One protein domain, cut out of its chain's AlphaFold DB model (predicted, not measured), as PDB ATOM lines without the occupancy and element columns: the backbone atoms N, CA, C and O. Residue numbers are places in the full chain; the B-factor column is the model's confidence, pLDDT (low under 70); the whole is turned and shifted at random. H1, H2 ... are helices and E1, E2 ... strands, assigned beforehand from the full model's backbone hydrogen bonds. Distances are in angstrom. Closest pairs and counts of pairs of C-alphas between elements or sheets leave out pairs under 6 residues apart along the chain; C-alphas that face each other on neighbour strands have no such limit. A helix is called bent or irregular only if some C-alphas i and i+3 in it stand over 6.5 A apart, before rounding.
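Overview. This is residues 252 to 277 and 286 to 335 of the 340 residues of an uncharacterized protein of bacterium (Candidatus Blackallbacteria) CG17_big_fil_post_rev_8_21_14_2_50_48_46 (UniProt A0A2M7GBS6). A twisted sheet of four strands makes the middle layer, with the longer helix H1 running along one face and the short helix H2 over the E1 and E2 side of the other face. The three layers, helices on both faces of a sheet, form a compact, rounded whole with a radius of gyration of the C-alphas of 11.8 A and spans of 32 by 31 by 22 A. The printed part has 76 residues, with two named helices and four named strands in the order H1 E1 E2 E3 E4 H2. The sheet's order is E1 - E2 - E3 - E4, all antiparallel, and the class is mixed, helices and strands.

Arrangement. Start with H1, residues 252 to 266, which is on the sheet of E1, residues 271 to 273, E2, residues 288 to 293, E3, residues 298 to 305, and E4, residues 308 to 315. H1 has a height over the sheet of 9.3 A, lies over E2 and E3, and runs along the strands, at 17 degrees to E2 on the local plane. Its closest C-alphas to E2 are those of Ala 262 and Val 292, 7.0 A apart; to E4, those of Pro 252 and Leu 309, 5.5 A. Look next at edge strand E1 beside E2: N 272 and O 291 are within hydrogen-bond range at 2.9 A. E2, E3 and E4 form a meander, each strand the antiparallel neighbour of the one before. In the hairpin of E2 and E3, find N 300 and O 292 at 2.8 A; in that of E3 and E4, N 301 and O 312 at 2.8 A. H2, residues 322 to 328, is on the opposite face from H1 at a height over the sheet of 7.8 A, and it only just stands up from the sheet, rising 41 degrees. Its closest C-alphas to E1 are those of Ala 272 and Ala 323, 4.9 A apart. H1 and H2 are apart. In H2 every O i to N i+4 pair is within hydrogen-bond range; in H1, 9 of 11 are.

Along the chain. Find C-alpha 252 at (164.995, 119.296, 177.270); from there H1 runs 20.8 A to C-alpha 266. It is irregular: C-alphas 253 and 256 are 7.5 A apart. E1 is 6.9 A long from first to last C-alpha, E2 13.7 A, E3 21.6 A and E4 22.5 A. E4 ends at C-alpha 315, (163.884, 137.327, 192.124). H2 covers 10.0 A and ends at C-alpha 328, (171.052, 126.651, 197.640).

Size, cuts and confidence. The two C-alphas farthest apart, those of Arg 264 and Thr 335, are 33.3 A from each other. Residues 278 to 285 are cut out, in the link from E1 to E2, and C-alphas 277 and 286 are 14.7 A apart across the cut. Of the links that are printed whole, no link is long. The mean pLDDT of the printed part is 80.8; look for values under 70 at residues 275 to 277, 286 to 287 and 329 to 335 of this model.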
ATOM      1  N   PRO A 252     163.717 119.563 176.598       87.56
ATOM      2  CA  PRO A 252     164.995 119.296 177.270       87.56
ATOM      3  C   PRO A 252     166.175 119.063 176.331       87.56
ATOM      4  O   PRO A 252     167.312 119.342 176.708       87.56
ATOM      5  N   ALA A 253     165.928 118.590 175.105       88.88
ATOM      6  CA  ALA A 253     166.985 118.335 174.130       88.88
ATOM      7  C   ALA A 253     167.724 119.618 173.702       88.88
ATOM      8  O   ALA A 253     168.842 119.542 173.198       88.88
ATOM      9  N   LEU A 254     167.117 120.787 173.925       91.62
ATOM     10  CA  LEU A 254     167.676 122.091 173.574       91.62
ATOM     11  C   LEU A 254     168.474 122.736 174.710       91.62
ATOM     12  O   LEU A 254     168.982 123.844 174.533       91.62
ATOM     13  N   LEU A 255     168.584 122.079 175.871       89.44
ATOM     14  CA  LEU A 255     169.201 122.664 177.062       89.44
ATOM     15  C   LEU A 255     170.632 123.143 176.785       89.44
ATOM     16  O   LEU A 255     170.971 124.258 177.160       89.44
ATOM     17  N   THR A 256     171.434 122.356 176.068       88.75
ATOM     18  CA  THR A 256     172.822 122.704 175.718       88.75
ATOM     19  C   THR A 256     172.907 123.933 174.807       88.75
ATOM     20  O   THR A 256     173.734 124.819 175.008       88.75
ATOM     21  N   GLN A 257     172.063 124.020 173.780       90.69
ATOM     22  CA  GLN A 257     172.053 125.163 172.863       90.69
ATOM     23  C   GLN A 257     171.546 126.420 173.570       90.69
ATOM     24  O   GLN A 257     172.122 127.499 173.420       90.69
ATOM     25  N   PHE A 258     170.490 126.274 174.372       93.25
ATOM     26  CA  PHE A 258     169.932 127.349 175.180       93.25
ATOM     27  C   PHE A 258     170.951 127.895 176.181       93.25
ATOM     28  O   PHE A 258     171.073 129.104 176.373       93.25
ATOM     29  N   SER A 259     171.730 127.011 176.789       91.50
ATOM     30  CA  SER A 259     172.717 127.384 177.783       91.50
ATOM     31  C   SER A 259     173.943 128.066 177.170       91.50
ATOM     32  O   SER A 259     174.422 129.065 177.705       91.50
ATOM     33  N   ASN A 260     174.374 127.636 175.983       91.88
ATOM     34  CA  ASN A 260     175.379 128.352 175.195       91.88
ATOM     35  C   ASN A 260     174.898 129.751 174.776       91.88
ATOM     36  O   ASN A 260     175.682 130.702 174.789       91.88
ATOM     37  N   LEU A 261     173.610 129.910 174.449       95.06
ATOM     38  CA  LEU A 261     173.022 131.229 174.207       95.06
ATOM     39  C   LEU A 261     173.022 132.090 175.486       95.06
ATOM     40  O   LEU A 261     173.348 133.273 175.415       95.06
ATOM     41  N   ALA A 262     172.729 131.503 176.651       94.19
ATOM     42  CA  ALA A 262     172.775 132.193 177.944       94.19
ATOM     43  C   ALA A 262     174.184 132.703 178.288       94.19
ATOM     44  O   ALA A 262     174.346 133.869 178.648       94.19
ATOM     45  N   ILE A 263     175.207 131.854 178.115       93.81
ATOM     46  CA  ILE A 263     176.624 132.216 178.311       93.81
ATOM     47  C   ILE A 263     176.984 133.405 177.428       93.81
ATOM     48  O   ILE A 263     177.706 134.305 177.842       93.81
ATOM     49  N   ARG A 264     176.454 133.443 176.210       93.44
ATOM     50  CA  ARG A 264     176.715 134.544 175.298       93.44
ATOM     51  C   ARG A 264     175.992 135.837 175.679       93.44
ATOM     52  O   ARG A 264     176.530 136.917 175.466       93.44
ATOM     53  N   ALA A 265     174.781 135.727 176.215       95.00
ATOM     54  CA  ALA A 265     173.969 136.867 176.628       95.00
ATOM     55  C   ALA A 265     174.472 137.518 177.932       95.00
ATOM     56  O   ALA A 265     174.452 138.746 178.047       95.00
ATOM     57  N   TYR A 266     174.919 136.713 178.902       94.00
ATOM     58  CA  TYR A 266     175.236 137.173 180.264       94.00
ATOM     59  C   TYR A 266     176.670 136.882 180.724       94.00
ATOM     60  O   TYR A 266     177.116 137.449 181.718       94.00
ATOM     61  N   GLY A 267     177.416 136.048 180.002       91.69
ATOM     62  CA  GLY A 267     178.745 135.580 180.392       91.69
ATOM     63  C   GLY A 267     178.711 134.231 181.113       91.69
ATOM     64  O   GLY A 267     177.715 133.847 181.724       91.69
ATOM     65  N   GLU A 268     179.828 133.507 181.054       90.00
ATOM     66  CA  GLU A 268     179.964 132.163 181.635       90.00
ATOM     67  C   GLU A 268     179.753 132.154 183.155       90.00
ATOM     68  O   GLU A 268     179.076 131.276 183.680       90.00
ATOM     69  N   GLU A 269     180.234 133.180 183.863       87.44
ATOM     70  CA  GLU A 269     180.087 133.289 185.323       87.44
ATOM     71  C   GLU A 269     178.631 133.446 185.792       87.44
ATOM     72  O   GLU A 269     178.319 133.206 186.962       87.44
ATOM     73  N   GLN A 270     177.732 133.847 184.887       90.44
ATOM     74  CA  GLN A 270     176.307 134.013 185.168       90.44
ATOM     75  C   GLN A 270     175.500 132.743 184.891       90.44
ATOM     76  O   GLN A 270     174.294 132.731 185.127       90.44
ATOM     77  N   VAL A 271     176.130 131.666 184.418       91.00
ATOM     78  CA  VAL A 271     175.461 130.403 184.103       91.00
ATOM     79  C   VAL A 271     176.053 129.289 184.955       91.00
ATOM     80  O   VAL A 271     177.261 129.085 185.000       91.00
ATOM     81  N   ALA A 272     175.193 128.534 185.631       87.56
ATOM     82  CA  ALA A 272     175.601 127.391 186.433       87.56
ATOM     83  C   ALA A 272     174.822 126.140 186.043       87.56
ATOM     84  O   ALA A 272     173.609 126.190 185.842       87.56
ATOM     85  N   TYR A 273     175.526 125.009 186.008       84.31
ATOM     86  CA  TYR A 273     174.960 123.693 185.733       84.31
ATOM     87  C   TYR A 273     175.180 122.772 186.909       84.31
ATOM     88  O   TYR A 273     176.223 122.808 187.575       84.31
ATOM     89  N   ARG A 274     174.222 121.877 187.117       74.38
ATOM     90  CA  ARG A 274     174.417 120.773 188.041       74.38
ATOM     91  C   ARG A 274     175.183 119.680 187.309       74.38
ATOM     92  O   ARG A 274     174.711 119.168 186.301       74.38
ATOM     93  N   LYS A 275     176.376 119.336 187.801       60.41
ATOM     94  CA  LYS A 275     177.086 118.146 187.319       60.41
ATOM     95  C   LYS A 275     176.242 116.917 187.651       60.41
ATOM     96  O   LYS A 275     175.696 116.843 188.752       60.41
ATOM     97  N   GLU A 276     176.147 115.977 186.714       54.28
ATOM     98  CA  GLU A 276     175.581 114.660 187.002       54.28
ATOM     99  C   GLU A 276     176.378 114.042 188.159       54.28
ATOM    100  O   GLU A 276     177.595 113.857 188.076       54.28
ATOM    101  N   GLU A 277     175.712 113.800 189.287       47.69
ATOM    102  CA  GLU A 277     176.329 113.088 190.398       47.69
ATOM    103  C   GLU A 277     176.489 111.625 189.987       47.69
ATOM    104  O   GLU A 277     175.517 110.925 189.724       47.69
ATOM    105  N   ASN A 286     162.687 116.550 190.566       52.94
ATOM    106  CA  ASN A 286     162.513 117.993 190.689       52.94
ATOM    107  C   ASN A 286     163.820 118.765 190.903       52.94
ATOM    108  O   ASN A 286     163.875 119.783 191.594       52.94
ATOM    109  N   ARG A 287     164.914 118.259 190.337       68.81
ATOM    110  CA  ARG A 287     166.238 118.853 190.502       68.81
ATOM    111  C   ARG A 287     166.425 119.996 189.497       68.81
ATOM    112  O   ARG A 287     166.403 119.759 188.293       68.81
ATOM    113  N   VAL A 288     166.659 121.221 189.978       70.06
ATOM    114  CA  VAL A 288     167.139 122.322 189.122       70.06
ATOM    115  C   VAL A 288     168.444 121.876 188.460       70.06
ATOM    116  O   VAL A 288     169.387 121.479 189.157       70.06
ATOM    117  N   VAL A 289     168.465 121.893 187.127       83.12
ATOM    118  CA  VAL A 289     169.581 121.425 186.292       83.12
ATOM    119  C   VAL A 289     170.474 122.575 185.833       83.12
ATOM    120  O   VAL A 289     171.672 122.377 185.637       83.12
ATOM    121  N   MET A 290     169.909 123.778 185.713       88.94
ATOM    122  CA  MET A 290     170.617 124.966 185.251       88.94
ATOM    123  C   MET A 290     170.029 126.228 185.879       88.94
ATOM    124  O   MET A 290     168.815 126.345 186.039       88.94
ATOM    125  N   VAL A 291     170.897 127.182 186.208       90.69
ATOM    126  CA  VAL A 291     170.521 128.530 186.645       90.69
ATOM    127  C   VAL A 291     171.252 129.552 185.786       90.69
ATOM    128  O   VAL A 291     172.452 129.415 185.551       90.69
ATOM    129  N   VAL A 292     170.539 130.589 185.353       92.88
ATOM    130  CA  VAL A 292     171.110 131.780 184.711       92.88
ATOM    131  C   VAL A 292     170.800 132.982 185.581       92.88
ATOM    132  O   VAL A 292     169.636 133.245 185.864       92.88
ATOM    133  N   ARG A 293     171.820 133.720 186.006       92.50
ATOM    134  CA  ARG A 293     171.634 135.038 186.606       92.50
ATOM    135  C   ARG A 293     171.458 136.054 185.481       92.50
ATOM    136  O   ARG A 293     172.379 136.323 184.717       92.50
ATOM    137  N   GLU A 294     170.241 136.561 185.360       92.62
ATOM    138  CA  GLU A 294     169.890 137.623 184.423       92.62
ATOM    139  C   GLU A 294     170.209 138.999 185.039       92.62
ATOM    140  O   GLU A 294     170.786 139.106 186.123       92.62
ATOM    141  N   ASP A 295     169.851 140.075 184.338       87.88
ATOM    142  CA  ASP A 295     170.127 141.430 184.806       87.88
ATOM    143  C   ASP A 295     169.423 141.744 186.144       87.88
ATOM    144  O   ASP A 295     168.237 141.458 186.358       87.88
ATOM    145  N   GLY A 296     170.171 142.382 187.047       83.81
ATOM    146  CA  GLY A 296     169.726 142.701 188.402       83.81
ATOM    147  C   GLY A 296     169.730 141.486 189.334       83.81
ATOM    148  O   GLY A 296     170.709 140.739 189.399       83.81
ATOM    149  N   ASP A 297     168.629 141.325 190.067       84.00
ATOM    150  CA  ASP A 297     168.411 140.267 191.065       84.00
ATOM    151  C   ASP A 297     167.562 139.112 190.510       84.00
ATOM    152  O   ASP A 297     166.890 138.408 191.262       84.00
ATOM    153  N   HIS A 298     167.539 138.930 189.189       90.62
ATOM    154  CA  HIS A 298     166.719 137.916 188.531       90.62
ATOM    155  C   HIS A 298     167.529 136.660 188.210       90.62
ATOM    156  O   HIS A 298     168.622 136.720 187.653       90.62
ATOM    157  N   TYR A 299     166.955 135.504 188.519       91.69
ATOM    158  CA  TYR A 299     167.525 134.189 188.272       91.69
ATOM    159  C   TYR A 299     166.523 133.369 187.485       91.69
ATOM    160  O   TYR A 299     165.387 133.170 187.914       91.69
ATOM    161  N   ARG A 300     166.950 132.849 186.345       92.06
ATOM    162  CA  ARG A 300     166.200 131.843 185.616       92.06
ATOM    163  C   ARG A 300     166.623 130.464 186.073       92.06
ATOM    164  O   ARG A 300     167.763 130.066 185.862       92.06
ATOM    165  N   SER A 301     165.693 129.741 186.676       90.56
ATOM    166  CA  SER A 301     165.853 128.354 187.094       90.56
ATOM    167  C   SER A 301     165.238 127.433 186.045       90.56
ATOM    168  O   SER A 301     164.068 127.596 185.688       90.56
ATOM    169  N   LEU A 302     166.021 126.473 185.550       88.94
ATOM    170  CA  LEU A 302     165.551 125.412 184.668       88.94
ATOM    171  C   LEU A 302     165.618 124.068 185.383       88.94
ATOM    172  O   LEU A 302     166.655 123.676 185.921       88.94
ATOM    173  N   GLN A 303     164.510 123.345 185.336       88.00
ATOM    174  CA  GLN A 303     164.322 122.034 185.941       88.00
ATOM    175  C   GLN A 303     163.732 121.094 184.896       88.00
ATOM    176  O   GLN A 303     162.870 121.502 184.126       88.00
ATOM    177  N   ILE A 304     164.173 119.838 184.865       84.56
ATOM    178  CA  ILE A 304     163.531 118.814 184.033       84.56
ATOM    179  C   ILE A 304     162.510 118.098 184.907       84.56
ATOM    180  O   ILE A 304     162.902 117.432 185.853       84.56
ATOM    181  N   GLU A 305     161.227 118.222 184.584       82.06
ATOM    182  CA  GLU A 305     160.125 117.562 185.284       82.06
ATOM    183  C   GLU A 305     159.234 116.858 184.257       82.06
ATOM    184  O   GLU A 305     158.810 117.458 183.264       82.06
ATOM    185  N   SER A 306     158.969 115.565 184.470       79.19
ATOM    186  CA  SER A 306     158.114 114.746 183.593       79.19
ATOM    187  C   SER A 306     158.499 114.811 182.105       79.19
ATOM    188  O   SER A 306     157.638 114.838 181.231       79.19
ATOM    189  N   GLY A 307     159.803 114.870 181.807       78.06
ATOM    190  CA  GLY A 307     160.311 114.942 180.430       78.06
ATOM    191  C   GLY A 307     160.177 116.317 179.762       78.06
ATOM    192  O   GLY A 307     160.402 116.420 178.560       78.06
ATOM    193  N   THR A 308     159.847 117.367 180.520       82.94
ATOM    194  CA  THR A 308     159.756 118.758 180.044       82.94
ATOM    195  C   THR A 308     160.668 119.676 180.848       82.94
ATOM    196  O   THR A 308     160.916 119.431 182.028       82.94
ATOM    197  N   LEU A 309     161.164 120.747 180.232       87.44
ATOM    198  CA  LEU A 309     161.822 121.839 180.939       87.44
ATOM    199  C   LEU A 309     160.767 122.745 181.571       87.44
ATOM    200  O   LEU A 309     159.962 123.378 180.891       87.44
ATOM    201  N   LYS A 310     160.808 122.846 182.895       87.75
ATOM    202  CA  LYS A 310     160.176 123.916 183.656       87.75
ATOM    203  C   LYS A 310     161.157 125.064 183.762       87.75
ATOM    204  O   LYS A 310     162.276 124.894 184.238       87.75
ATOM    205  N   ASN A 311     160.714 126.226 183.317       88.56
ATOM    206  CA  ASN A 311     161.506 127.436 183.280       88.56
ATOM    207  C   ASN A 311     160.832 128.495 184.154       88.56
ATOM    208  O   ASN A 311     159.690 128.881 183.905       88.56
ATOM    209  N   GLN A 312     161.524 128.923 185.205       88.62
ATOM    210  CA  GLN A 312     160.993 129.833 186.211       88.62
ATOM    211  C   GLN A 312     161.915 131.032 186.380       88.62
ATOM    212  O   GLN A 312     163.127 130.877 186.502       88.62
ATOM    213  N   LEU A 313     161.325 132.223 186.434       89.50
ATOM    214  CA  LEU A 313     162.028 133.441 186.813       89.50
ATOM    215  C   LEU A 313     161.828 133.681 188.311       89.50
ATOM    216  O   LEU A 313     160.696 133.774 188.781       89.50
ATOM    217  N   VAL A 314     162.926 133.778 189.049       88.94
ATOM    218  CA  VAL A 314     162.961 134.008 190.495       88.94
ATOM    219  C   VAL A 314     163.699 135.311 190.755       88.94
ATOM    220  O   VAL A 314     164.737 135.561 190.153       88.94
ATOM    221  N   GLN A 315     163.181 136.138 191.656       87.81
ATOM    222  CA  GLN A 315     163.884 137.327 192.124       87.81
ATOM    223  C   GLN A 315     164.522 137.044 193.487       87.81
ATOM    224  O   GLN A 315     163.845 136.565 194.397       87.81
ATOM    225  N   ASP A 316     165.811 137.343 193.635       83.44
ATOM    226  CA  ASP A 316     166.566 137.138 194.870       83.44
ATOM    227  C   ASP A 316     167.574 138.272 195.102       83.44
ATOM    228  O   ASP A 316     168.608 138.375 194.439       83.44
ATOM    229  N   SER A 317     167.274 139.106 196.098       85.12
ATOM    230  CA  SER A 317     168.034 140.310 196.450       85.12
ATOM    231  C   SER A 317     169.369 140.045 197.148       85.12
ATOM    232  O   SER A 317     170.100 140.982 197.468       85.12
ATOM    233  N   ARG A 318     169.726 138.780 197.404       84.06
ATOM    234  CA  ARG A 318     171.010 138.421 198.029       84.06
ATOM    235  C   ARG A 318     172.199 138.588 197.080       84.06
ATOM    236  O   ARG A 318     173.339 138.483 197.527       84.06
ATOM    237  N   GLY A 319     171.957 138.813 195.784       81.19
ATOM    238  CA  GLY A 319     173.011 139.053 194.793       81.19
ATOM    239  C   GLY A 319     173.949 137.859 194.572       81.19
ATOM    240  O   GLY A 319     175.105 138.050 194.181       81.19
ATOM    241  N   LEU A 320     173.463 136.643 194.838       85.06
ATOM    242  CA  LEU A 320     174.202 135.388 194.710       85.06
ATOM    243  C   LEU A 320     174.779 135.183 193.302       85.06
ATOM    244  O   LEU A 320     174.262 135.663 192.293       85.06
ATOM    245  N   ARG A 321     175.873 134.427 193.194       86.31
ATOM    246  CA  ARG A 321     176.295 133.916 191.882       86.31
ATOM    247  C   ARG A 321     175.326 132.820 191.442       86.31
ATOM    248  O   ARG A 321     174.712 132.164 192.284       86.31
ATOM    249  N   ALA A 322     175.229 132.569 190.138       85.19
ATOM    250  CA  ALA A 322     174.367 131.508 189.611       85.19
ATOM    251  C   ALA A 322     174.668 130.139 190.254       85.19
ATOM    252  O   ALA A 322     173.749 129.396 190.592       85.19
ATOM    253  N   ALA A 323     175.949 129.837 190.503       84.12
ATOM    254  CA  ALA A 323     176.373 128.605 191.166       84.12
ATOM    255  C   ALA A 323     175.942 128.538 192.640       84.12
ATOM    256  O   ALA A 323     175.499 127.487 193.103       84.12
ATOM    257  N   ASP A 324     176.022 129.653 193.370       83.44
ATOM    258  CA  ASP A 324     175.598 129.718 194.772       83.44
ATOM    259  C   ASP A 324     174.081 129.551 194.883       83.44
ATOM    260  O   ASP A 324     173.603 128.791 195.724       83.44
ATOM    261  N   PHE A 325     173.324 130.197 193.991       84.38
ATOM    262  CA  PHE A 325     171.873 130.043 193.905       84.38
ATOM    263  C   PHE A 325     171.483 128.593 193.576       84.38
ATOM    264  O   PHE A 325     170.640 128.003 194.252       84.38
ATOM    265  N   LEU A 326     172.153 127.976 192.593       81.38
ATOM    266  CA  LEU A 326     171.938 126.575 192.231       81.38
ATOM    267  C   LEU A 326     172.222 125.626 193.407       81.38
ATOM    268  O   LEU A 326     171.445 124.704 193.652       81.38
ATOM    269  N   ASN A 327     173.291 125.849 194.170       73.69
ATOM    270  CA  ASN A 327     173.643 125.003 195.315       73.69
ATOM    271  C   ASN A 327     172.726 125.208 196.530       73.69
ATOM    272  O   ASN A 327     172.584 124.306 197.351       73.69
ATOM    273  N   GLN A 328     172.068 126.365 196.625       70.12
ATOM    274  CA  GLN A 328     171.052 126.651 197.640       70.12
ATOM    275  C   GLN A 328     169.642 126.204 197.230       70.12
ATOM    276  O   GLN A 328     168.727 126.288 198.049       70.12
ATOM    277  N   SER A 329     169.451 125.719 195.995       58.06
ATOM    278  CA  SER A 329     168.145 125.356 195.426       58.06
ATOM    279  C   SER A 329     167.534 124.055 195.987       58.06
ATOM    280  O   SER A 329     167.113 123.165 195.256       58.06
ATOM    281  N   ASN A 330     167.413 123.974 197.313       50.16
ATOM    282  CA  ASN A 330     166.283 123.329 197.987       50.16
ATOM    283  C   ASN A 330     165.191 124.391 198.233       50.16
ATOM    284  O   ASN A 330     164.711 124.543 199.356       50.16
ATOM    285  N   ILE A 331     164.861 125.202 197.219       40.22
ATOM    286  CA  ILE A 331     163.880 126.284 197.368       40.22
ATOM    287  C   ILE A 331     162.517 125.644 197.641       40.22
ATOM    288  O   ILE A 331     161.884 125.074 196.754       40.22
ATOM    289  N   VAL A 332     162.079 125.730 198.896       35.34
ATOM    290  CA  VAL A 332     160.693 125.497 199.295       35.34
ATOM    291  C   VAL A 332     159.871 126.604 198.647       35.34
ATOM    292  O   VAL A 332     160.018 127.776 198.989       35.34
ATOM    293  N   VAL A 333     159.031 126.235 197.682       35.44
ATOM    294  CA  VAL A 333     158.034 127.131 197.094       35.44
ATOM    295  C   VAL A 333     157.106 127.580 198.220       35.44
ATOM    296  O   VAL A 333     156.293 126.798 198.709       35.44
ATOM    297  N   VAL A 334     157.228 128.832 198.657       31.20
ATOM    298  CA  VAL A 334     156.201 129.450 199.495       31.20
ATOM    299  C   VAL A 334     155.076 129.851 198.552       31.20
ATOM    300  O   VAL A 334     155.113 130.914 197.934       31.20
ATOM    301  N   THR A 335     154.084 128.979 198.398       30.16
ATOM    302  CA  THR A 335     152.801 129.366 197.816       30.16
ATOM    303  C   THR A 335     152.234 130.492 198.685       30.16
ATOM    304  O   THR A 335     152.083 130.290 199.895       30.16
TER     305      THR A 335